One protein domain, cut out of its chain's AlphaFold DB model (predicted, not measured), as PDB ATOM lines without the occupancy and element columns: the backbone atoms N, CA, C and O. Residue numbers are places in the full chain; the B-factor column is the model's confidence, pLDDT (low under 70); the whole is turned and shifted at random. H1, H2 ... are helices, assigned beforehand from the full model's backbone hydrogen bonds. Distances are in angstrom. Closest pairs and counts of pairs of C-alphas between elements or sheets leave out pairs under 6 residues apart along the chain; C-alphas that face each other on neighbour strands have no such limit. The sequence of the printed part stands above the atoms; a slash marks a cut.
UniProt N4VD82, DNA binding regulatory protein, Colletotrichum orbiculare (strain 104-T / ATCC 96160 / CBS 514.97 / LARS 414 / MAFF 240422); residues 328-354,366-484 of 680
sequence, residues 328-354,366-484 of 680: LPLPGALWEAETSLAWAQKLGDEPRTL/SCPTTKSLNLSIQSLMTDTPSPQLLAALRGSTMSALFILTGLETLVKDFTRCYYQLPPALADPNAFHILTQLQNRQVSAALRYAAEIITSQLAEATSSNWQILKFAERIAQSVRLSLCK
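AT A GLANCE: This is residues 328 to 354 and 366 to 484 of the 680 residues of the protein "DNA binding regulatory protein" of Colletotrichum orbiculare (strain 104-T / ATCC 96160 / CBS 514.97 / LARS 414 / MAFF 240422) (UniProt N4VD82). Three long helices, H6, H7 and H8, make an up-and-down bundle, each running against the one before it in the chain; the short helices H4 and H5 pack on H6 and H7 on the side away from H8. Beyond the end of the bundle where H6 begins, the short helices H1, H2 and H3 extend the body, and at the opposite end residues 420 to 429 stick out as a free loop. The printed part has 146 residues with eight named helices, H1 to H8 in chain order, and no named strand: the class is all helix. It is only just compact, close to loose, with a radius of gyration of the C-alphas of 17.5 A, and only just elongated, spanning 65 by 33 by 23 A.

IN THESE COORDINATES: The longest helix, H6, covers residues 397 to 420 and runs 34.7 A from C-alpha 397 at (-29.718, 68.869, 148.306) to C-alpha 420 at (-13.846, 49.054, 124.613). H7, residues 436 to 458, is 32.3 A long, and H8, residues 465 to 483, is 27.7 A long, ending at C-alpha 483 at (-30.819, 52.172, 128.721). The shorter helices are H5, residues 387 to 395, H4, residues 373 to 380, H3, residues 351 to 354, H2, residues 340 to 347, and H1, residues 332 to 335.

HOW THE PARTS SIT: H6 and H7 are the hubs, touching four helices each. They form a helical hairpin at a shallow tilt of 27 degrees, opposite ways; H6 touches H7 with residues 397 to 407 alone, and the closest C-alphas, of Ala 400 and Ala 449, are 6.4 A apart. H7 and H8 form another, at a shallow tilt of 18 degrees, with the C-alphas of Leu 457 and Leu 468 closest at 6.2 A. H8 touches H6 the same way at 21 degrees, a shallow tilt; the C-alphas of Glu 408 and Val 478 are closest at 5.4 A. H4 touches H7, about perpendicular at 83 degrees, by residues 444 to 448 of H7 alone, closest at the C-alphas of Leu 380 and Ala 445, 4.6 A. H5 touches H7 at a steep tilt of 45 degrees, the same way, with the C-alphas of Arg 394 and Ile 452 closest at 6.1 A. H5 and H6 touch only at the corner, closest at the C-alphas of Leu 393 and Ala 400, 5.4 A. H1 touches H2, closest at the C-alphas of Leu 334 and Trp 343, 5.6 A, while H3 touches no helix. Every O i to N i+4 pair is within hydrogen-bond range in H2, H4, H5, H6 and H7, and 14 of 15 in H8; H1 and H3 are too short for such a pair.

THE WHOLE: The C-alphas of Leu 341 and Leu 425, the two farthest apart, are 64.7 A apart. Residues 355 to 365 are not printed, and C-alphas 354 and 366 are 8.5 A apart across this cut. The link from H6 to H7, residues 421 to 435, is long. The mean pLDDT of the printed part is 85.1, and 19 residues are under 70, among them 421 to 433.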
ATOM      1  N   LEU A 328     -20.053  63.427 153.132       93.94
ATOM      2  CA  LEU A 328     -21.145  64.127 152.458       93.94
ATOM      3  C   LEU A 328     -21.412  65.498 153.109       93.94
ATOM      4  O   LEU A 328     -21.394  65.588 154.345       93.94
ATOM      5  N   PRO A 329     -21.746  66.534 152.313       94.81
ATOM      6  CA  PRO A 329     -22.188  67.818 152.832       94.81
ATOM      7  C   PRO A 329     -23.243  67.709 153.943       94.81
ATOM      8  O   PRO A 329     -24.111  66.822 153.980       94.81
ATOM      9  N   LEU A 330     -23.139  68.623 154.897       92.50
ATOM     10  CA  LEU A 330     -24.057  68.744 156.019       92.50
ATOM     11  C   LEU A 330     -25.389  69.377 155.553       92.50
ATOM     12  O   LEU A 330     -25.525  69.751 154.379       92.50
ATOM     13  N   PRO A 331     -26.434  69.405 156.402       91.88
ATOM     14  CA  PRO A 331     -27.738  69.905 155.993       91.88
ATOM     15  C   PRO A 331     -27.694  71.369 155.557       91.88
ATOM     16  O   PRO A 331     -27.060  72.201 156.210       91.88
ATOM     17  N   GLY A 332     -28.450  71.707 154.510       90.75
ATOM     18  CA  GLY A 332     -28.547  73.083 154.007       90.75
ATOM     19  C   GLY A 332     -29.040  74.065 155.073       90.75
ATOM     20  O   GLY A 332     -28.655  75.227 155.070       90.75
ATOM     21  N   ALA A 333     -29.807  73.589 156.058       90.44
ATOM     22  CA  ALA A 333     -30.248  74.395 157.192       90.44
ATOM     23  C   ALA A 333     -29.097  74.905 158.087       90.44
ATOM     24  O   ALA A 333     -29.260  75.971 158.684       90.44
ATOM     25  N   LEU A 334     -27.968  74.185 158.189       92.25
ATOM     26  CA  LEU A 334     -26.762  74.650 158.895       92.25
ATOM     27  C   LEU A 334     -25.953  75.636 158.046       92.25
ATOM     28  O   LEU A 334     -25.417  76.601 158.587       92.25
ATOM     29  N   TRP A 335     -25.892  75.398 156.734       93.00
ATOM     30  CA  TRP A 335     -25.179  76.244 155.776       93.00
ATOM     31  C   TRP A 335     -25.863  77.599 155.559       93.00
ATOM     32  O   TRP A 335     -25.198  78.619 155.515       93.00
ATOM     33  N   GLU A 336     -27.193  77.639 155.500       91.19
ATOM     34  CA  GLU A 336     -27.976  78.879 155.373       91.19
ATOM     35  C   GLU A 336     -28.320  79.497 156.748       91.19
ATOM     36  O   GLU A 336     -29.336  80.175 156.915       91.19
ATOM     37  N   ALA A 337     -27.533  79.215 157.794       92.38
ATOM     38  CA  ALA A 337     -27.737  79.822 159.106       92.38
ATOM     39  C   ALA A 337     -27.278  81.288 159.098       92.38
ATOM     40  O   ALA A 337     -26.162  81.594 158.706       92.38
ATOM     41  N   GLU A 338     -28.121  82.213 159.563       91.94
ATOM     42  CA  GLU A 338     -27.791  83.647 159.491       91.94
ATOM     43  C   GLU A 338     -26.857  84.138 160.601       91.94
ATOM     44  O   GLU A 338     -26.218  85.181 160.472       91.94
ATOM     45  N   THR A 339     -26.791  83.405 161.713       92.75
ATOM     46  CA  THR A 339     -25.992  83.756 162.891       92.75
ATOM     47  C   THR A 339     -25.438  82.502 163.553       92.75
ATOM     48  O   THR A 339     -26.031  81.424 163.458       92.75
ATOM     49  N   SER A 340     -24.360  82.656 164.322       91.62
ATOM     50  CA  SER A 340     -23.782  81.575 165.131       91.62
ATOM     51  C   SER A 340     -24.773  80.983 166.142       91.62
ATOM     52  O   SER A 340     -24.725  79.786 166.414       91.62
ATOM     53  N   LEU A 341     -25.724  81.779 166.648       91.50
ATOM     54  CA  LEU A 341     -26.807  81.299 167.514       91.50
ATOM     55  C   LEU A 341     -27.812  80.420 166.750       91.50
ATOM     56  O   LEU A 341     -28.156  79.338 167.222       91.50
ATOM     57  N   ALA A 342     -28.257  80.854 165.566       92.44
ATOM     58  CA  ALA A 342     -29.173  80.077 164.726       92.44
ATOM     59  C   ALA A 342     -28.523  78.782 164.203       92.44
ATOM     60  O   ALA A 342     -29.194  77.758 164.075       92.44
ATOM     61  N   TRP A 343     -27.215  78.814 163.935       92.38
ATOM     62  CA  TRP A 343     -26.413  77.631 163.624       92.38
ATOM     63  C   TRP A 343     -26.373  76.657 164.810       92.38
ATOM     64  O   TRP A 343     -26.725  75.490 164.655       92.38
ATOM     65  N   ALA A 344     -26.042  77.146 166.011       88.69
ATOM     66  CA  ALA A 344     -25.946  76.329 167.220       88.69
ATOM     67  C   ALA A 344     -27.271  75.652 167.609       88.69
ATOM     68  O   ALA A 344     -27.267  74.501 168.039       88.69
ATOM     69  N   GLN A 345     -28.405  76.337 167.428       89.25
ATOM     70  CA  GLN A 345     -29.736  75.771 167.678       89.25
ATOM     71  C   GLN A 345     -30.018  74.547 166.796       89.25
ATOM     72  O   GLN A 345     -30.477  73.527 167.296       89.25
ATOM     73  N   LYS A 346     -29.686  74.630 165.502       87.94
ATOM     74  CA  LYS A 346     -29.871  73.547 164.520       87.94
ATOM     75  C   LYS A 346     -28.839  72.418 164.656       87.94
ATOM     76  O   LYS A 346     -29.036  71.328 164.128       87.94
ATOM     77  N   LEU A 347     -27.726  72.670 165.348       83.56
ATOM     78  CA  LEU A 347     -26.618  71.726 165.517       83.56
ATOM     79  C   LEU A 347     -26.991  70.511 166.384       83.56
ATOM     80  O   LEU A 347     -26.389  69.448 166.242       83.56
ATOM     81  N   GLY A 348     -27.983  70.666 167.270       69.44
ATOM     82  CA  GLY A 348     -28.502  69.587 168.118       69.44
ATOM     83  C   GLY A 348     -29.292  68.514 167.358       69.44
ATOM     84  O   GLY A 348     -29.374  67.382 167.833       69.44
ATOM     85  N   ASP A 349     -29.816  68.849 166.176       73.06
ATOM     86  CA  ASP A 349     -30.649  67.957 165.360       73.06
ATOM     87  C   ASP A 349     -29.828  67.080 164.390       73.06
ATOM     88  O   ASP A 349     -30.339  66.094 163.856       73.06
ATOM     89  N   GLU A 350     -28.548  67.401 164.156       78.50
ATOM     90  CA  GLU A 350     -27.673  66.679 163.223       78.50
ATOM     91  C   GLU A 350     -26.671  65.772 163.975       78.50
ATOM     92  O   GLU A 350     -25.695  66.244 164.563       78.50
ATOM     93  N   PRO A 351     -26.841  64.434 163.947       68.56
ATOM     94  CA  PRO A 351     -25.956  63.518 164.669       68.56
ATOM     95  C   PRO A 351     -24.524  63.475 164.112       68.56
ATOM     96  O   PRO A 351     -23.614  63.041 164.822       68.56
ATOM     97  N   ARG A 352     -24.279  63.921 162.869       73.50
ATOM     98  CA  ARG A 352     -22.915  64.029 162.324       73.50
ATOM     99  C   ARG A 352     -22.102  65.135 162.997       73.50
ATOM    100  O   ARG A 352     -20.891  64.983 163.091       73.50
ATOM    101  N   THR A 353     -22.722  66.189 163.532       68.75
ATOM    102  CA  THR A 353     -22.013  67.345 164.116       68.75
ATOM    103  C   THR A 353     -21.624  67.187 165.591       68.75
ATOM    104  O   THR A 353     -21.122  68.126 166.209       68.75
ATOM    105  N   LEU A 354     -21.754  65.985 166.165       62.28
ATOM    106  CA  LEU A 354     -21.342  65.691 167.547       62.28
ATOM    107  C   LEU A 354     -19.846  65.947 167.822       62.28
ATOM    108  O   LEU A 354     -19.482  66.228 168.961       62.28
ATOM    109  N   SER A 366     -20.368  58.036 164.163       56.62
ATOM    110  CA  SER A 366     -20.374  58.635 162.831       56.62
ATOM    111  C   SER A 366     -20.793  57.569 161.822       56.62
ATOM    112  O   SER A 366     -20.121  56.538 161.698       56.62
ATOM    113  N   CYS A 367     -21.905  57.806 161.121       69.50
ATOM    114  CA  CYS A 367     -22.459  56.861 160.159       69.50
ATOM    115  C   CYS A 367     -21.403  56.520 159.093       69.50
ATOM    116  O   CYS A 367     -21.039  57.396 158.307       69.50
ATOM    117  N   PRO A 368     -20.910  55.267 158.998       80.88
ATOM    118  CA  PRO A 368     -19.835  54.937 158.060       80.88
ATOM    119  C   PRO A 368     -20.212  55.246 156.608       80.88
ATOM    120  O   PRO A 368     -19.372  55.660 155.819       80.88
ATOM    121  N   THR A 369     -21.500  55.110 156.279       87.69
ATOM    122  CA  THR A 369     -22.026  55.327 154.926       87.69
ATOM    123  C   THR A 369     -22.015  56.789 154.473       87.69
ATOM    124  O   THR A 369     -22.069  57.016 153.272       87.69
ATOM    125  N   THR A 370     -21.898  57.779 155.369       88.88
ATOM    126  CA  THR A 370     -21.802  59.207 154.992       88.88
ATOM    127  C   THR A 370     -20.362  59.727 154.944       88.88
ATOM    128  O   THR A 370     -20.165  60.896 154.625       88.88
ATOM    129  N   LYS A 371     -19.357  58.898 155.269       88.50
ATOM    130  CA  LYS A 371     -17.942  59.314 155.371       88.50
ATOM    131  C   LYS A 371     -17.248  59.560 154.034       88.50
ATOM    132  O   LYS A 371     -16.247  60.260 154.013       88.50
ATOM    133  N   SER A 372     -17.757  58.991 152.945       91.94
ATOM    134  CA  SER A 372     -17.305  59.321 151.595       91.94
ATOM    135  C   SER A 372     -18.402  59.086 150.570       91.94
ATOM    136  O   SER A 372     -19.274  58.233 150.759       91.94
ATOM    137  N   LEU A 373     -18.327  59.814 149.453       93.69
ATOM    138  CA  LEU A 373     -19.266  59.691 148.335       93.69
ATOM    139  C   LEU A 373     -19.412  58.235 147.855       93.69
ATOM    140  O   LEU A 373     -20.520  57.760 147.614       93.69
ATOM    141  N   ASN A 374     -18.292  57.512 147.770       92.38
ATOM    142  CA  ASN A 374     -18.254  56.106 147.373       92.38
ATOM    143  C   ASN A 374     -19.034  55.207 148.352       92.38
ATOM    144  O   ASN A 374     -19.889  54.433 147.925       92.38
ATOM    145  N   LEU A 375     -18.809  55.346 149.666       93.00
ATOM    146  CA  LEU A 375     -19.526  54.562 150.683       93.00
ATOM    147  C   LEU A 375     -21.033  54.859 150.687       93.00
ATOM    148  O   LEU A 375     -21.841  53.951 150.897       93.00
ATOM    149  N   SER A 376     -21.420  56.101 150.398       94.56
ATOM    150  CA  SER A 376     -22.826  56.482 150.251       94.56
ATOM    151  C   SER A 376     -23.468  55.826 149.028       94.56
ATOM    152  O   SER A 376     -24.526  55.213 149.150       94.56
ATOM    153  N   ILE A 377     -22.811  55.880 147.864       94.19
ATOM    154  CA  ILE A 377     -23.290  55.236 146.630       94.19
ATOM    155  C   ILE A 377     -23.398  53.718 146.815       94.19
ATOM    156  O   ILE A 377     -24.426  53.135 146.477       94.19
ATOM    157  N   GLN A 378     -22.395  53.077 147.423       92.62
ATOM    158  CA  GLN A 378     -22.444  51.648 147.750       92.62
ATOM    159  C   GLN A 378     -23.614  51.304 148.678       92.62
ATOM    160  O   GLN A 378     -24.302  50.316 148.433       92.62
ATOM    161  N   SER A 379     -23.887  52.124 149.699       93.56
ATOM    162  CA  SER A 379     -25.031  51.899 150.588       93.56
ATOM    163  C   SER A 379     -26.383  52.120 149.906       93.56
ATOM    164  O   SER A 379     -27.334  51.466 150.311       93.56
ATOM    165  N   LEU A 380     -26.501  53.022 148.927       94.31
ATOM    166  CA  LEU A 380     -27.740  53.227 148.158       94.31
ATOM    167  C   LEU A 380     -27.985  52.131 147.115       94.31
ATOM    168  O   LEU A 380     -29.126  51.894 146.732       94.31
ATOM    169  N   MET A 381     -26.921  51.469 146.658       92.88
ATOM    170  CA  MET A 381     -26.990  50.314 145.763       92.88
ATOM    171  C   MET A 381     -27.386  49.009 146.479       92.88
ATOM    172  O   MET A 381     -27.507  47.974 145.823       92.88
ATOM    173  N   THR A 382     -27.601  49.026 147.800       88.38
ATOM    174  CA  THR A 382     -28.251  47.915 148.513       88.38
ATOM    175  C   THR A 382     -29.772  48.088 148.494       88.38
ATOM    176  O   THR A 382     -30.283  49.205 148.450       88.38
ATOM    177  N   ASP A 383     -30.521  46.985 148.580       78.62
ATOM    178  CA  ASP A 383     -31.990  47.044 148.688       78.62
ATOM    179  C   ASP A 383     -32.472  47.627 150.044       78.62
ATOM    180  O   ASP A 383     -33.666  47.847 150.235       78.62
ATOM    181  N   THR A 384     -31.565  47.863 151.004       87.25
ATOM    182  CA  THR A 384     -31.855  48.398 152.348       87.25
ATOM    183  C   THR A 384     -30.789  49.430 152.769       87.25
ATOM    184  O   THR A 384     -29.888  49.104 153.555       87.25
ATOM    185  N   PRO A 385     -30.836  50.667 152.243       90.31
ATOM    186  CA  PRO A 385     -29.884  51.721 152.593       90.31
ATOM    187  C   PRO A 385     -30.010  52.173 154.055       90.31
ATOM    188  O   PRO A 385     -31.067  52.068 154.678       90.31
ATOM    189  N   SER A 386     -28.925  52.732 154.602       89.00
ATOM    190  CA  SER A 386     -28.902  53.262 155.971       89.00
ATOM    191  C   SER A 386     -29.943  54.382 156.171       89.00
ATOM    192  O   SER A 386     -29.899  55.376 155.439       89.00
ATOM    193  N   PRO A 387     -30.818  54.318 157.198       89.62
ATOM    194  CA  PRO A 387     -31.753  55.405 157.506       89.62
ATOM    195  C   PRO A 387     -31.058  56.747 157.772       89.62
ATOM    196  O   PRO A 387     -31.584  57.798 157.416       89.62
ATOM    197  N   GLN A 388     -29.848  56.708 158.341       88.00
ATOM    198  CA  GLN A 388     -29.019  57.890 158.601       88.00
ATOM    199  C   GLN A 388     -28.500  58.519 157.299       88.00
ATOM    200  O   GLN A 388     -28.445  59.740 157.192       88.00
ATOM    201  N   LEU A 389     -28.177  57.703 156.288       92.44
ATOM    202  CA  LEU A 389     -27.820  58.199 154.958       92.44
ATOM    203  C   LEU A 389     -29.030  58.841 154.274       92.44
ATOM    204  O   LEU A 389     -28.924  59.956 153.775       92.44
ATOM    205  N   LEU A 390     -30.196  58.186 154.306       93.44
ATOM    206  CA  LEU A 390     -31.422  58.767 153.752       93.44
ATOM    207  C   LEU A 390     -31.789  60.093 154.444       93.44
ATOM    208  O   LEU A 390     -32.221  61.027 153.776       93.44
ATOM    209  N   ALA A 391     -31.587  60.209 155.761       90.88
ATOM    210  CA  ALA A 391     -31.758  61.467 156.492       90.88
ATOM    211  C   ALA A 391     -30.744  62.544 156.057       90.88
ATOM    212  O   ALA A 391     -31.142  63.672 155.778       90.88
ATOM    213  N   ALA A 392     -29.460  62.195 155.911       91.12
ATOM    214  CA  ALA A 392     -28.422  63.117 155.441       91.12
ATOM    215  C   ALA A 392     -28.714  63.674 154.033       91.12
ATOM    216  O   ALA A 392     -28.532  64.869 153.793       91.12
ATOM    217  N   LEU A 393     -29.220  62.833 153.124       94.00
ATOM    218  CA  LEU A 393     -29.641  63.239 151.778       94.00
ATOM    219  C   LEU A 393     -30.914  64.102 151.805       94.00
ATOM    220  O   LEU A 393     -30.982  65.104 151.096       94.00
ATOM    221  N   ARG A 394     -31.885  63.783 152.675       92.56
ATOM    222  CA  ARG A 394     -33.070  64.635 152.899       92.56
ATOM    223  C   ARG A 394     -32.727  66.002 153.501       92.56
ATOM    224  O   ARG A 394     -33.432  66.962 153.217       92.56
ATOM    225  N   GLY A 395     -31.657  66.111 154.287       90.19
ATOM    226  CA  GLY A 395     -31.194  67.388 154.838       90.19
ATOM    227  C   GLY A 395     -30.361  68.240 153.871       90.19
ATOM    228  O   GLY A 395     -30.213  69.440 154.097       90.19
ATOM    229  N   SER A 396     -29.784  67.652 152.815       92.50
ATOM    230  CA  SER A 396     -28.755  68.299 151.990       92.50
ATOM    231  C   SER A 396     -28.938  68.015 150.495       92.50
ATOM    232  O   SER A 396     -28.496  66.986 149.976       92.50
ATOM    233  N   THR A 397     -29.538  68.963 149.767       92.38
ATOM    234  CA  THR A 397     -29.718  68.869 148.306       92.38
ATOM    235  C   THR A 397     -28.385  68.764 147.557       92.38
ATOM    236  O   THR A 397     -28.286  68.010 146.591       92.38
ATOM    237  N   MET A 398     -27.330  69.438 148.037       93.38
ATOM    238  CA  MET A 398     -25.968  69.270 147.510       93.38
ATOM    239  C   MET A 398     -25.503  67.809 147.612       93.38
ATOM    240  O   MET A 398     -25.018  67.250 146.631       93.38
ATOM    241  N   SER A 399     -25.719  67.146 148.755       94.75
ATOM    242  CA  SER A 399     -25.392  65.722 148.901       94.75
ATOM    243  C   SER A 399     -26.150  64.847 147.898       94.75
ATOM    244  O   SER A 399     -25.536  63.997 147.257       94.75
ATOM    245  N   ALA A 400     -27.453  65.076 147.698       94.94
ATOM    246  CA  ALA A 400     -28.240  64.349 146.694       94.94
ATOM    247  C   ALA A 400     -27.704  64.564 145.261       94.94
ATOM    248  O   ALA A 400     -27.539  63.600 144.510       94.94
ATOM    249  N   LEU A 401     -27.340  65.799 144.902       94.69
ATOM    250  CA  LEU A 401     -26.746  66.124 143.602       94.69
ATOM    251  C   LEU A 401     -25.377  65.447 143.389       94.69
ATOM    252  O   LEU A 401     -25.088  64.942 142.300       94.69
ATOM    253  N   PHE A 402     -24.529  65.388 144.417       95.25
ATOM    254  CA  PHE A 402     -23.222  64.733 144.308       95.25
ATOM    255  C   PHE A 402     -23.324  63.199 144.274       95.25
ATOM    256  O   PHE A 402     -22.558  62.566 143.548       95.25
ATOM    257  N   ILE A 403     -24.319  62.593 144.938       95.75
ATOM    258  CA  ILE A 403     -24.672  61.173 144.742       95.75
ATOM    259  C   ILE A 403     -25.009  60.899 143.276       95.75
ATOM    260  O   ILE A 403     -24.424  60.000 142.669       95.75
ATOM    261  N   LEU A 404     -25.901  61.697 142.684       95.56
ATOM    262  CA  LEU A 404     -26.269  61.566 141.274       95.56
ATOM    263  C   LEU A 404     -25.071  61.769 140.335       95.56
ATOM    264  O   LEU A 404     -24.933  61.048 139.351       95.56
ATOM    265  N   THR A 405     -24.160  62.683 140.675       94.00
ATOM    266  CA  THR A 405     -22.892  62.900 139.954       94.00
ATOM    267  C   THR A 405     -22.006  61.654 139.948       94.00
ATOM    268  O   THR A 405     -21.469  61.271 138.905       94.00
ATOM    269  N   GLY A 406     -21.874  60.981 141.093       94.19
ATOM    270  CA  GLY A 406     -21.138  59.722 141.176       94.19
ATOM    271  C   GLY A 406     -21.833  58.577 140.430       94.19
ATOM    272  O   GLY A 406     -21.152  57.797 139.768       94.19
ATOM    273  N   LEU A 407     -23.171  58.513 140.461       93.88
ATOM    274  CA  LEU A 407     -23.956  57.539 139.692       93.88
ATOM    275  C   LEU A 407     -23.832  57.761 138.171       93.88
ATOM    276  O   LEU A 407     -23.619  56.787 137.452       93.88
ATOM    277  N   GLU A 408     -23.876  59.004 137.667       92.44
ATOM    278  CA  GLU A 408     -23.627  59.288 136.239       92.44
ATOM    279  C   GLU A 408     -22.222  58.834 135.827       92.44
ATOM    280  O   GLU A 408     -22.049  58.162 134.808       92.44
ATOM    281  N   THR A 409     -21.219  59.178 136.638       92.00
ATOM    282  CA  THR A 409     -19.818  58.828 136.373       92.00
ATOM    283  C   THR A 409     -19.636  57.312 136.315       92.00
ATOM    284  O   THR A 409     -19.030  56.806 135.371       92.00
ATOM    285  N   LEU A 410     -20.238  56.585 137.264       91.06
ATOM    286  CA  LEU A 410     -20.248  55.125 137.311       91.06
ATOM    287  C   LEU A 410     -20.859  54.519 136.040       91.06
ATOM    288  O   LEU A 410     -20.228  53.676 135.403       91.06
ATOM    289  N   VAL A 411     -22.055  54.970 135.638       89.94
ATOM    290  CA  VAL A 411     -22.737  54.481 134.426       89.94
ATOM    291  C   VAL A 411     -21.886  54.741 133.183       89.94
ATOM    292  O   VAL A 411     -21.631  53.815 132.417       89.94
ATOM    293  N   LYS A 412     -21.367  55.963 133.009       88.56
ATOM    294  CA  LYS A 412     -20.541  56.324 131.845       88.56
ATOM    295  C   LYS A 412     -19.232  55.541 131.778       88.56
ATOM    296  O   LYS A 412     -18.795  55.207 130.678       88.56
ATOM    297  N   ASP A 413     -18.605  55.234 132.910       88.06
ATOM    298  CA  ASP A 413     -17.384  54.427 132.932       88.06
ATOM    299  C   ASP A 413     -17.658  52.944 132.650       88.06
ATOM    300  O   ASP A 413     -16.889  52.329 131.908       88.06
ATOM    301  N   PHE A 414     -18.787  52.385 133.102       85.88
ATOM    302  CA  PHE A 414     -19.226  51.063 132.642       85.88
ATOM    303  C   PHE A 414     -19.504  51.041 131.132       85.88
ATOM    304  O   PHE A 414     -19.008  50.144 130.450       85.88
ATOM    305  N   THR A 415     -20.181  52.057 130.580       83.44
ATOM    306  CA  THR A 415     -20.381  52.197 129.126       83.44
ATOM    307  C   THR A 415     -19.051  52.217 128.374       83.44
ATOM    308  O   THR A 415     -18.890  51.504 127.382       83.44
ATOM    309  N   ARG A 416     -18.060  52.984 128.854       82.88
ATOM    310  CA  ARG A 416     -16.712  53.025 128.255       82.88
ATOM    311  C   ARG A 416     -16.049  51.657 128.254       82.88
ATOM    312  O   ARG A 416     -15.522  51.260 127.222       82.88
ATOM    313  N   CYS A 417     -16.076  50.953 129.381       81.19
ATOM    314  CA  CYS A 417     -15.499  49.617 129.492       81.19
ATOM    315  C   CYS A 417     -16.194  48.623 128.552       81.19
ATOM    316  O   CYS A 417     -15.507  47.897 127.838       81.19
ATOM    317  N   TYR A 418     -17.530  48.637 128.486       77.88
ATOM    318  CA  TYR A 418     -18.315  47.757 127.617       77.88
ATOM    319  C   TYR A 418     -17.945  47.935 126.135       77.88
ATOM    320  O   TYR A 418     -17.524  46.982 125.486       77.88
ATOM    321  N   TYR A 419     -17.991  49.168 125.614       74.69
ATOM    322  CA  TYR A 419     -17.684  49.452 124.202       74.69
ATOM    323  C   TYR A 419     -16.179  49.446 123.855       74.69
ATOM    324  O   TYR A 419     -15.823  49.587 122.685       74.69
ATOM    325  N   GLN A 420     -15.284  49.277 124.837       73.50
ATOM    326  CA  GLN A 420     -13.846  49.054 124.613       73.50
ATOM    327  C   GLN A 420     -13.457  47.570 124.581       73.50
ATOM    328  O   GLN A 420     -12.361  47.242 124.118       73.50
ATOM    329  N   LEU A 421     -14.322  46.677 125.064       67.19
ATOM    330  CA  LEU A 421     -14.093  45.236 125.040       67.19
ATOM    331  C   LEU A 421     -14.615  44.618 123.728       67.19
ATOM    332  O   LEU A 421     -15.539  45.150 123.111       67.19
ATOM    333  N   PRO A 422     -14.047  43.483 123.273       62.00
ATOM    334  CA  PRO A 422     -14.644  42.710 122.189       62.00
ATOM    335  C   PRO A 422     -16.072  42.286 122.571       62.00
ATOM    336  O   PRO A 422     -16.272  41.860 123.712       62.00
ATOM    337  N   PRO A 423     -17.054  42.353 121.654       59.28
ATOM    338  CA  PRO A 423     -18.424  41.957 121.959       59.28
ATOM    339  C   PRO A 423     -18.470  40.491 122.397       59.28
ATOM    340  O   PRO A 423     -17.962  39.601 121.708       59.28
ATOM    341  N   ALA A 424     -19.084  40.235 123.552       54.34
ATOM    342  CA  ALA A 424     -19.257  38.885 124.064       54.34
ATOM    343  C   ALA A 424     -20.254  38.125 123.176       54.34
ATOM    344  O   ALA A 424     -21.442  38.430 123.166       54.34
ATOM    345  N   LEU A 425     -19.781  37.094 122.468       51.56
ATOM    346  CA  LEU A 425     -20.578  36.275 121.533       51.56
ATOM    347  C   LEU A 425     -21.788  35.553 122.167       51.56
ATOM    348  O   LEU A 425     -22.552  34.914 121.450       51.56
ATOM    349  N   ALA A 426     -21.926  35.606 123.493       47.44
ATOM    350  CA  ALA A 426     -22.937  34.898 124.273       47.44
ATOM    351  C   ALA A 426     -23.936  35.820 124.995       47.44
ATOM    352  O   ALA A 426     -24.831  35.305 125.662       47.44
ATOM    353  N   ASP A 427     -23.798  37.149 124.898       45.44
ATOM    354  CA  ASP A 427     -24.768  38.074 125.492       45.44
ATOM    355  C   ASP A 427     -25.908  38.330 124.486       45.44
ATOM    356  O   ASP A 427     -25.655  38.893 123.417       45.44
ATOM    357  N   PRO A 428     -27.154  37.886 124.751       43.81
ATOM    358  CA  PRO A 428     -28.242  37.971 123.779       43.81
ATOM    359  C   PRO A 428     -28.742  39.403 123.539       43.81
ATOM    360  O   PRO A 428     -29.587  39.598 122.665       43.81
ATOM    361  N   ASN A 429     -28.264  40.393 124.302       50.75
ATOM    362  CA  ASN A 429     -28.727  41.770 124.205       50.75
ATOM    363  C   ASN A 429     -27.579  42.794 124.310       50.75
ATOM    364  O   ASN A 429     -27.023  43.026 125.380       50.75
ATOM    365  N   ALA A 430     -27.302  43.497 123.207       49.88
ATOM    366  CA  ALA A 430     -26.279  44.546 123.128       49.88
ATOM    367  C   ALA A 430     -26.585  45.815 123.963       49.88
ATOM    368  O   ALA A 430     -25.764  46.731 124.004       49.88
ATOM    369  N   PHE A 431     -27.756  45.892 124.608       51.75
ATOM    370  CA  PHE A 431     -28.188  47.040 125.415       51.75
ATOM    371  C   PHE A 431     -27.843  46.920 126.912       51.75
ATOM    372  O   PHE A 431     -28.072  47.856 127.678       51.75
ATOM    373  N   HIS A 432     -27.276  45.797 127.368       58.47
ATOM    374  CA  HIS A 432     -26.913  45.600 128.775       58.47
ATOM    375  C   HIS A 432     -25.466  46.023 129.079       58.47
ATOM    376  O   HIS A 432     -24.577  45.205 129.290       58.47
ATOM    377  N   ILE A 433     -25.260  47.342 129.193       66.56
ATOM    378  CA  ILE A 433     -24.020  47.974 129.702       66.56
ATOM    379  C   ILE A 433     -23.609  47.409 131.080       66.56
ATOM    380  O   ILE A 433     -22.429  47.364 131.430       66.56
ATOM    381  N   LEU A 434     -24.605  46.999 131.868       72.81
ATOM    382  CA  LEU A 434     -24.489  46.410 133.198       72.81
ATOM    383  C   LEU A 434     -25.171  45.043 133.216       72.81
ATOM    384  O   LEU A 434     -26.232  44.879 132.611       72.81
ATOM    385  N   THR A 435     -24.650  44.105 134.012       76.75
ATOM    386  CA  THR A 435     -25.388  42.871 134.328       76.75
ATOM    387  C   THR A 435     -26.736  43.194 134.982       76.75
ATOM    388  O   THR A 435     -26.884  44.225 135.642       76.75
ATOM    389  N   GLN A 436     -27.719  42.294 134.876       79.12
ATOM    390  CA  GLN A 436     -29.055  42.498 135.460       79.12
ATOM    391  C   GLN A 436     -29.010  42.842 136.964       79.12
ATOM    392  O   GLN A 436     -29.784  43.680 137.432       79.12
ATOM    393  N   LEU A 437     -28.075  42.246 137.716       82.56
ATOM    394  CA  LEU A 437     -27.858  42.553 139.133       82.56
ATOM    395  C   LEU A 437     -27.339  43.984 139.337       82.56
ATOM    396  O   LEU A 437     -27.915  44.731 140.124       82.56
ATOM    397  N   GLN A 438     -26.300  44.387 138.603       85.62
ATOM    398  CA  GLN A 438     -25.751  45.747 138.670       85.62
ATOM    399  C   GLN A 438     -26.781  46.797 138.228       85.62
ATOM    400  O   GLN A 438     -26.913  47.835 138.869       85.62
ATOM    401  N   ASN A 439     -27.558  46.519 137.177       84.81
ATOM    402  CA  ASN A 439     -28.620  47.412 136.719       84.81
ATOM    403  C   ASN A 439     -29.706  47.584 137.799       84.81
ATOM    404  O   ASN A 439     -30.071  48.716 138.115       84.81
ATOM    405  N   ARG A 440     -30.145  46.495 138.455       86.50
ATOM    406  CA  ARG A 440     -31.053  46.559 139.618       86.50
ATOM    407  C   ARG A 440     -30.481  47.425 140.743       86.50
ATOM    408  O   ARG A 440     -31.217  48.238 141.294       86.50
ATOM    409  N   GLN A 441     -29.200  47.263 141.072       91.25
ATOM    410  CA  GLN A 441     -28.523  48.003 142.144       91.25
ATOM    411  C   GLN A 441     -28.437  49.510 141.850       91.25
ATOM    412  O   GLN A 441     -28.842  50.323 142.680       91.25
ATOM    413  N   VAL A 442     -27.987  49.901 140.652       91.25
ATOM    414  CA  VAL A 442     -27.929  51.320 140.250       91.25
ATOM    415  C   VAL A 442     -29.340  51.914 140.150       91.25
ATOM    416  O   VAL A 442     -29.579  53.016 140.639       91.25
ATOM    417  N   SER A 443     -30.307  51.164 139.611       89.25
ATOM    418  CA  SER A 443     -31.716  51.575 139.561       89.25
ATOM    419  C   SER A 443     -32.345  51.730 140.952       89.25
ATOM    420  O   SER A 443     -33.204  52.589 141.139       89.25
ATOM    421  N   ALA A 444     -31.923  50.941 141.948       91.50
ATOM    422  CA  ALA A 444     -32.353  51.113 143.334       91.50
ATOM    423  C   ALA A 444     -31.805  52.413 143.937       91.50
ATOM    424  O   ALA A 444     -32.583  53.200 144.477       91.50
ATOM    425  N   ALA A 445     -30.509  52.690 143.752       94.75
ATOM    426  CA  ALA A 445     -29.891  53.937 144.201       94.75
ATOM    427  C   ALA A 445     -30.548  55.177 143.568       94.75
ATOM    428  O   ALA A 445     -30.853  56.144 144.268       94.75
ATOM    429  N   LEU A 446     -30.826  55.126 142.259       93.31
ATOM    430  CA  LEU A 446     -31.525  56.190 141.533       93.31
ATOM    431  C   LEU A 446     -32.953  56.401 142.037       93.31
ATOM    432  O   LEU A 446     -33.373  57.548 142.159       93.31
ATOM    433  N   ARG A 447     -33.686  55.330 142.372       92.56
ATOM    434  CA  ARG A 447     -35.042  55.431 142.936       92.56
ATOM    435  C   ARG A 447     -35.040  56.169 144.272       92.56
ATOM    436  O   ARG A 447     -35.808  57.108 144.427       92.56
ATOM    437  N   TYR A 448     -34.149  55.795 145.195       94.50
ATOM    438  CA  TYR A 448     -34.036  56.469 146.493       94.50
ATOM    439  C   TYR A 448     -33.633  57.943 146.352       94.50
ATOM    440  O   TYR A 448     -34.176  58.795 147.052       94.50
ATOM    441  N   ALA A 449     -32.708  58.262 145.440       94.69
ATOM    442  CA  ALA A 449     -32.322  59.645 145.171       94.69
ATOM    443  C   ALA A 449     -33.482  60.456 144.564       94.69
ATOM    444  O   ALA A 449     -33.768  61.554 145.038       94.69
ATOM    445  N   ALA A 450     -34.176  59.906 143.562       93.19
ATOM    446  CA  ALA A 450     -35.313  60.552 142.911       93.19
ATOM    447  C   ALA A 450     -36.483  60.776 143.882       93.19
ATOM    448  O   ALA A 450     -36.992  61.885 143.946       93.19
ATOM    449  N   GLU A 451     -36.846  59.786 144.702       93.62
ATOM    450  CA  GLU A 451     -37.903  59.905 145.720       93.62
ATOM    451  C   GLU A 451     -37.616  61.045 146.715       93.62
ATOM    452  O   GLU A 451     -38.494  61.857 147.010       93.62
ATOM    453  N   ILE A 452     -36.366  61.156 147.185       94.56
ATOM    454  CA  ILE A 452     -35.930  62.250 148.067       94.56
ATOM    455  C   ILE A 452     -36.045  63.608 147.363       94.56
ATOM    456  O   ILE A 452     -36.560  64.553 147.960       94.56
ATOM    457  N   ILE A 453     -35.600  63.708 146.107       95.12
ATOM    458  CA  ILE A 453     -35.655  64.954 145.331       95.12
ATOM    459  C   ILE A 453     -37.105  65.361 145.057       95.12
ATOM    460  O   ILE A 453     -37.453  66.510 145.304       95.12
ATOM    461  N   THR A 454     -37.969  64.441 144.622       93.06
ATOM    462  CA  THR A 454     -39.394  64.709 144.368       93.06
ATOM    463  C   THR A 454     -40.117  65.146 145.645       93.06
ATOM    464  O   THR A 454     -40.896  66.097 145.609       93.06
ATOM    465  N   SER A 455     -39.817  64.522 146.790       93.31
ATOM    466  CA  SER A 455     -40.354  64.943 148.090       93.31
ATOM    467  C   SER A 455     -39.891  66.351 148.481       93.31
ATOM    468  O   SER A 455     -40.710  67.151 148.919       93.31
ATOM    469  N   GLN A 456     -38.605  66.677 148.303       92.19
ATOM    470  CA  GLN A 456     -38.076  68.024 148.561       92.19
ATOM    471  C   GLN A 456     -38.653  69.067 147.594       92.19
ATOM    472  O   GLN A 456     -38.858  70.214 147.980       92.19
ATOM    473  N   LEU A 457     -38.915  68.681 146.344       91.75
ATOM    474  CA  LEU A 457     -39.453  69.544 145.298       91.75
ATOM    475  C   LEU A 457     -40.909  69.951 145.573       91.75
ATOM    476  O   LEU A 457     -41.283  71.085 145.289       91.75
ATOM    477  N   ALA A 458     -41.713  69.067 146.174       89.38
ATOM    478  CA  ALA A 458     -43.085  69.376 146.585       89.38
ATOM    479  C   ALA A 458     -43.167  70.454 147.688       89.38
ATOM    480  O   ALA A 458     -44.158  71.177 147.771       89.38
ATOM    481  N   GLU A 459     -42.121  70.578 148.508       88.94
ATOM    482  CA  GLU A 459     -41.997  71.557 149.603       88.94
ATOM    483  C   GLU A 459     -41.034  72.714 149.257       88.94
ATOM    484  O   GLU A 459     -40.684  73.529 150.113       88.94
ATOM    485  N   ALA A 460     -40.561  72.783 148.010       86.50
ATOM    486  CA  ALA A 460     -39.487  73.682 147.626       86.50
ATOM    487  C   ALA A 460     -39.912  75.156 147.585       86.50
ATOM    488  O   ALA A 460     -40.992  75.539 147.135       86.50
ATOM    489  N   THR A 461     -38.980  76.004 148.005       83.00
ATOM    490  CA  THR A 461     -39.059  77.460 147.906       83.00
ATOM    491  C   THR A 461     -38.346  77.943 146.641       83.00
ATOM    492  O   THR A 461     -37.579  77.210 146.015       83.00
ATOM    493  N   SER A 462     -38.527  79.215 146.281       76.00
ATOM    494  CA  SER A 462     -37.878  79.806 145.104       76.00
ATOM    495  C   SER A 462     -36.342  79.789 145.137       76.00
ATOM    496  O   SER A 462     -35.728  79.916 144.078       76.00
ATOM    497  N   SER A 463     -35.708  79.621 146.307       76.00
ATOM    498  CA  SER A 463     -34.247  79.537 146.422       76.00
ATOM    499  C   SER A 463     -33.708  78.134 146.121       76.00
ATOM    500  O   SER A 463     -32.789  78.004 145.321       76.00
ATOM    501  N   ASN A 464     -34.288  77.072 146.692       83.62
ATOM    502  CA  ASN A 464     -33.822  75.695 146.480       83.62
ATOM    503  C   ASN A 464     -34.449  74.994 145.258       83.62
ATOM    504  O   ASN A 464     -33.914  73.979 144.810       83.62
ATOM    505  N   TRP A 465     -35.524  75.536 144.671       88.88
ATOM    506  CA  TRP A 465     -36.185  74.975 143.482       88.88
ATOM    507  C   TRP A 465     -35.224  74.682 142.318       88.88
ATOM    508  O   TRP A 465     -35.281  73.607 141.728       88.88
ATOM    509  N   GLN A 466     -34.318  75.612 141.996       88.31
ATOM    510  CA  GLN A 466     -33.448  75.502 140.815       88.31
ATOM    511  C   GLN A 466     -32.455  74.334 140.922       88.31
ATOM    512  O   GLN A 466     -32.309  73.548 139.985       88.31
ATOM    513  N   ILE A 467     -31.806  74.176 142.081       91.31
ATOM    514  CA  ILE A 467     -30.894  73.051 142.326       91.31
ATOM    515  C   ILE A 467     -31.651  71.712 142.425       91.31
ATOM    516  O   ILE A 467     -31.150  70.696 141.944       91.31
ATOM    517  N   LEU A 468     -32.880  71.708 142.959       92.44
ATOM    518  CA  LEU A 468     -33.741  70.518 143.006       92.44
ATOM    519  C   LEU A 468     -34.201  70.066 141.617       92.44
ATOM    520  O   LEU A 468     -34.033  68.894 141.279       92.44
ATOM    521  N   LYS A 469     -34.709  70.980 140.779       90.88
ATOM    522  CA  LYS A 469     -35.069  70.668 139.386       90.88
ATOM    523  C   LYS A 469     -33.859  70.226 138.568       90.88
ATOM    524  O   LYS A 469     -33.980  69.314 137.752       90.88
ATOM    525  N   PHE A 470     -32.677  70.788 138.813       91.50
ATOM    526  CA  PHE A 470     -31.464  70.272 138.186       91.50
ATOM    527  C   PHE A 470     -31.140  68.834 138.635       91.50
ATOM    528  O   PHE A 470     -30.861  67.984 137.790       91.50
ATOM    529  N   ALA A 471     -31.227  68.530 139.933       94.44
ATOM    530  CA  ALA A 471     -31.011  67.177 140.442       94.44
ATOM    531  C   ALA A 471     -32.032  66.168 139.864       94.44
ATOM    532  O   ALA A 471     -31.641  65.074 139.461       94.44
ATOM    533  N   GLU A 472     -33.306  66.552 139.723       93.69
ATOM    534  CA  GLU A 472     -34.341  65.768 139.026       93.69
ATOM    535  C   GLU A 472     -33.927  65.449 137.576       93.69
ATOM    536  O   GLU A 472     -33.921  64.282 137.169       93.69
ATOM    537  N   ARG A 473     -33.483  66.461 136.814       92.56
ATOM    538  CA  ARG A 473     -33.016  66.293 135.424       92.56
ATOM    539  C   ARG A 473     -31.772  65.412 135.314       92.56
ATOM    540  O   ARG A 473     -31.678  64.628 134.370       92.56
ATOM    541  N   ILE A 474     -30.838  65.473 136.268       93.06
ATOM    542  CA  ILE A 474     -29.711  64.528 136.303       93.06
ATOM    543  C   ILE A 474     -30.196  63.108 136.609       93.06
ATOM    544  O   ILE A 474     -29.789  62.186 135.909       93.06
ATOM    545  N   ALA A 475     -31.094  62.899 137.576       93.88
ATOM    546  CA  ALA A 475     -31.628  61.564 137.863       93.88
ATOM    547  C   ALA A 475     -32.291  60.933 136.620       93.88
ATOM    548  O   ALA A 475     -32.040  59.766 136.308       93.88
ATOM    549  N   GLN A 476     -33.059  61.723 135.863       91.12
ATOM    550  CA  GLN A 476     -33.640  61.326 134.574       91.12
ATOM    551  C   GLN A 476     -32.557  61.039 133.514       91.12
ATOM    552  O   GLN A 476     -32.602  59.996 132.864       91.12
ATOM    553  N   SER A 477     -31.535  61.894 133.390       90.75
ATOM    554  CA  SER A 477     -30.388  61.705 132.482       90.75
ATOM    555  C   SER A 477     -29.585  60.423 132.772       90.75
ATOM    556  O   SER A 477     -29.178  59.718 131.843       90.75
ATOM    557  N   VAL A 478     -29.387  60.058 134.045       90.44
ATOM    558  CA  VAL A 478     -28.693  58.810 134.418       90.44
ATOM    559  C   VAL A 478     -29.564  57.582 134.140       90.44
ATOM    560  O   VAL A 478     -29.052  56.601 133.599       90.44
ATOM    561  N   ARG A 479     -30.875  57.635 134.429       87.31
ATOM    562  CA  ARG A 479     -31.831  56.567 134.060       87.31
ATOM    563  C   ARG A 479     -31.848  56.338 132.546       87.31
ATOM    564  O   ARG A 479     -31.716  55.204 132.104       87.31
ATOM    565  N   LEU A 480     -31.898  57.412 131.762       85.94
ATOM    566  CA  LEU A 480     -31.772  57.375 130.306       85.94
ATOM    567  C   LEU A 480     -30.444  56.730 129.865       85.94
ATOM    568  O   LEU A 480     -30.448  55.819 129.040       85.94
ATOM    569  N   SER A 481     -29.321  57.138 130.464       85.19
ATOM    570  CA  SER A 481     -27.977  56.638 130.126       85.19
ATOM    571  C   SER A 481     -27.757  55.150 130.442       85.19
ATOM    572  O   SER A 481     -26.886  54.527 129.833       85.19
ATOM    573  N   LEU A 482     -28.529  54.566 131.368       81.19
ATOM    574  CA  LEU A 482     -28.524  53.122 131.660       81.19
ATOM    575  C   LEU A 482     -29.150  52.275 130.544       81.19
ATOM    576  O   LEU A 482     -28.837  51.089 130.439       81.19
ATOM    577  N   CYS A 483     -30.047  52.864 129.753       76.31
ATOM    578  CA  CYS A 483     -30.819  52.172 128.721       76.31
ATOM    579  C   CYS A 483     -30.368  52.546 127.309       76.31
ATOM    580  O   CYS A 483     -30.382  51.702 126.415       76.31
ATOM    581  N   LYS A 484     -29.939  53.797 127.113       77.56
ATOM    582  CA  LYS A 484     -29.451  54.324 125.842       77.56
ATOM    583  C   LYS A 484     -28.107  55.029 126.061       77.56
ATOM    584  O   LYS A 484     -28.084  56.150 126.571       77.56
TER     585      LYS A 484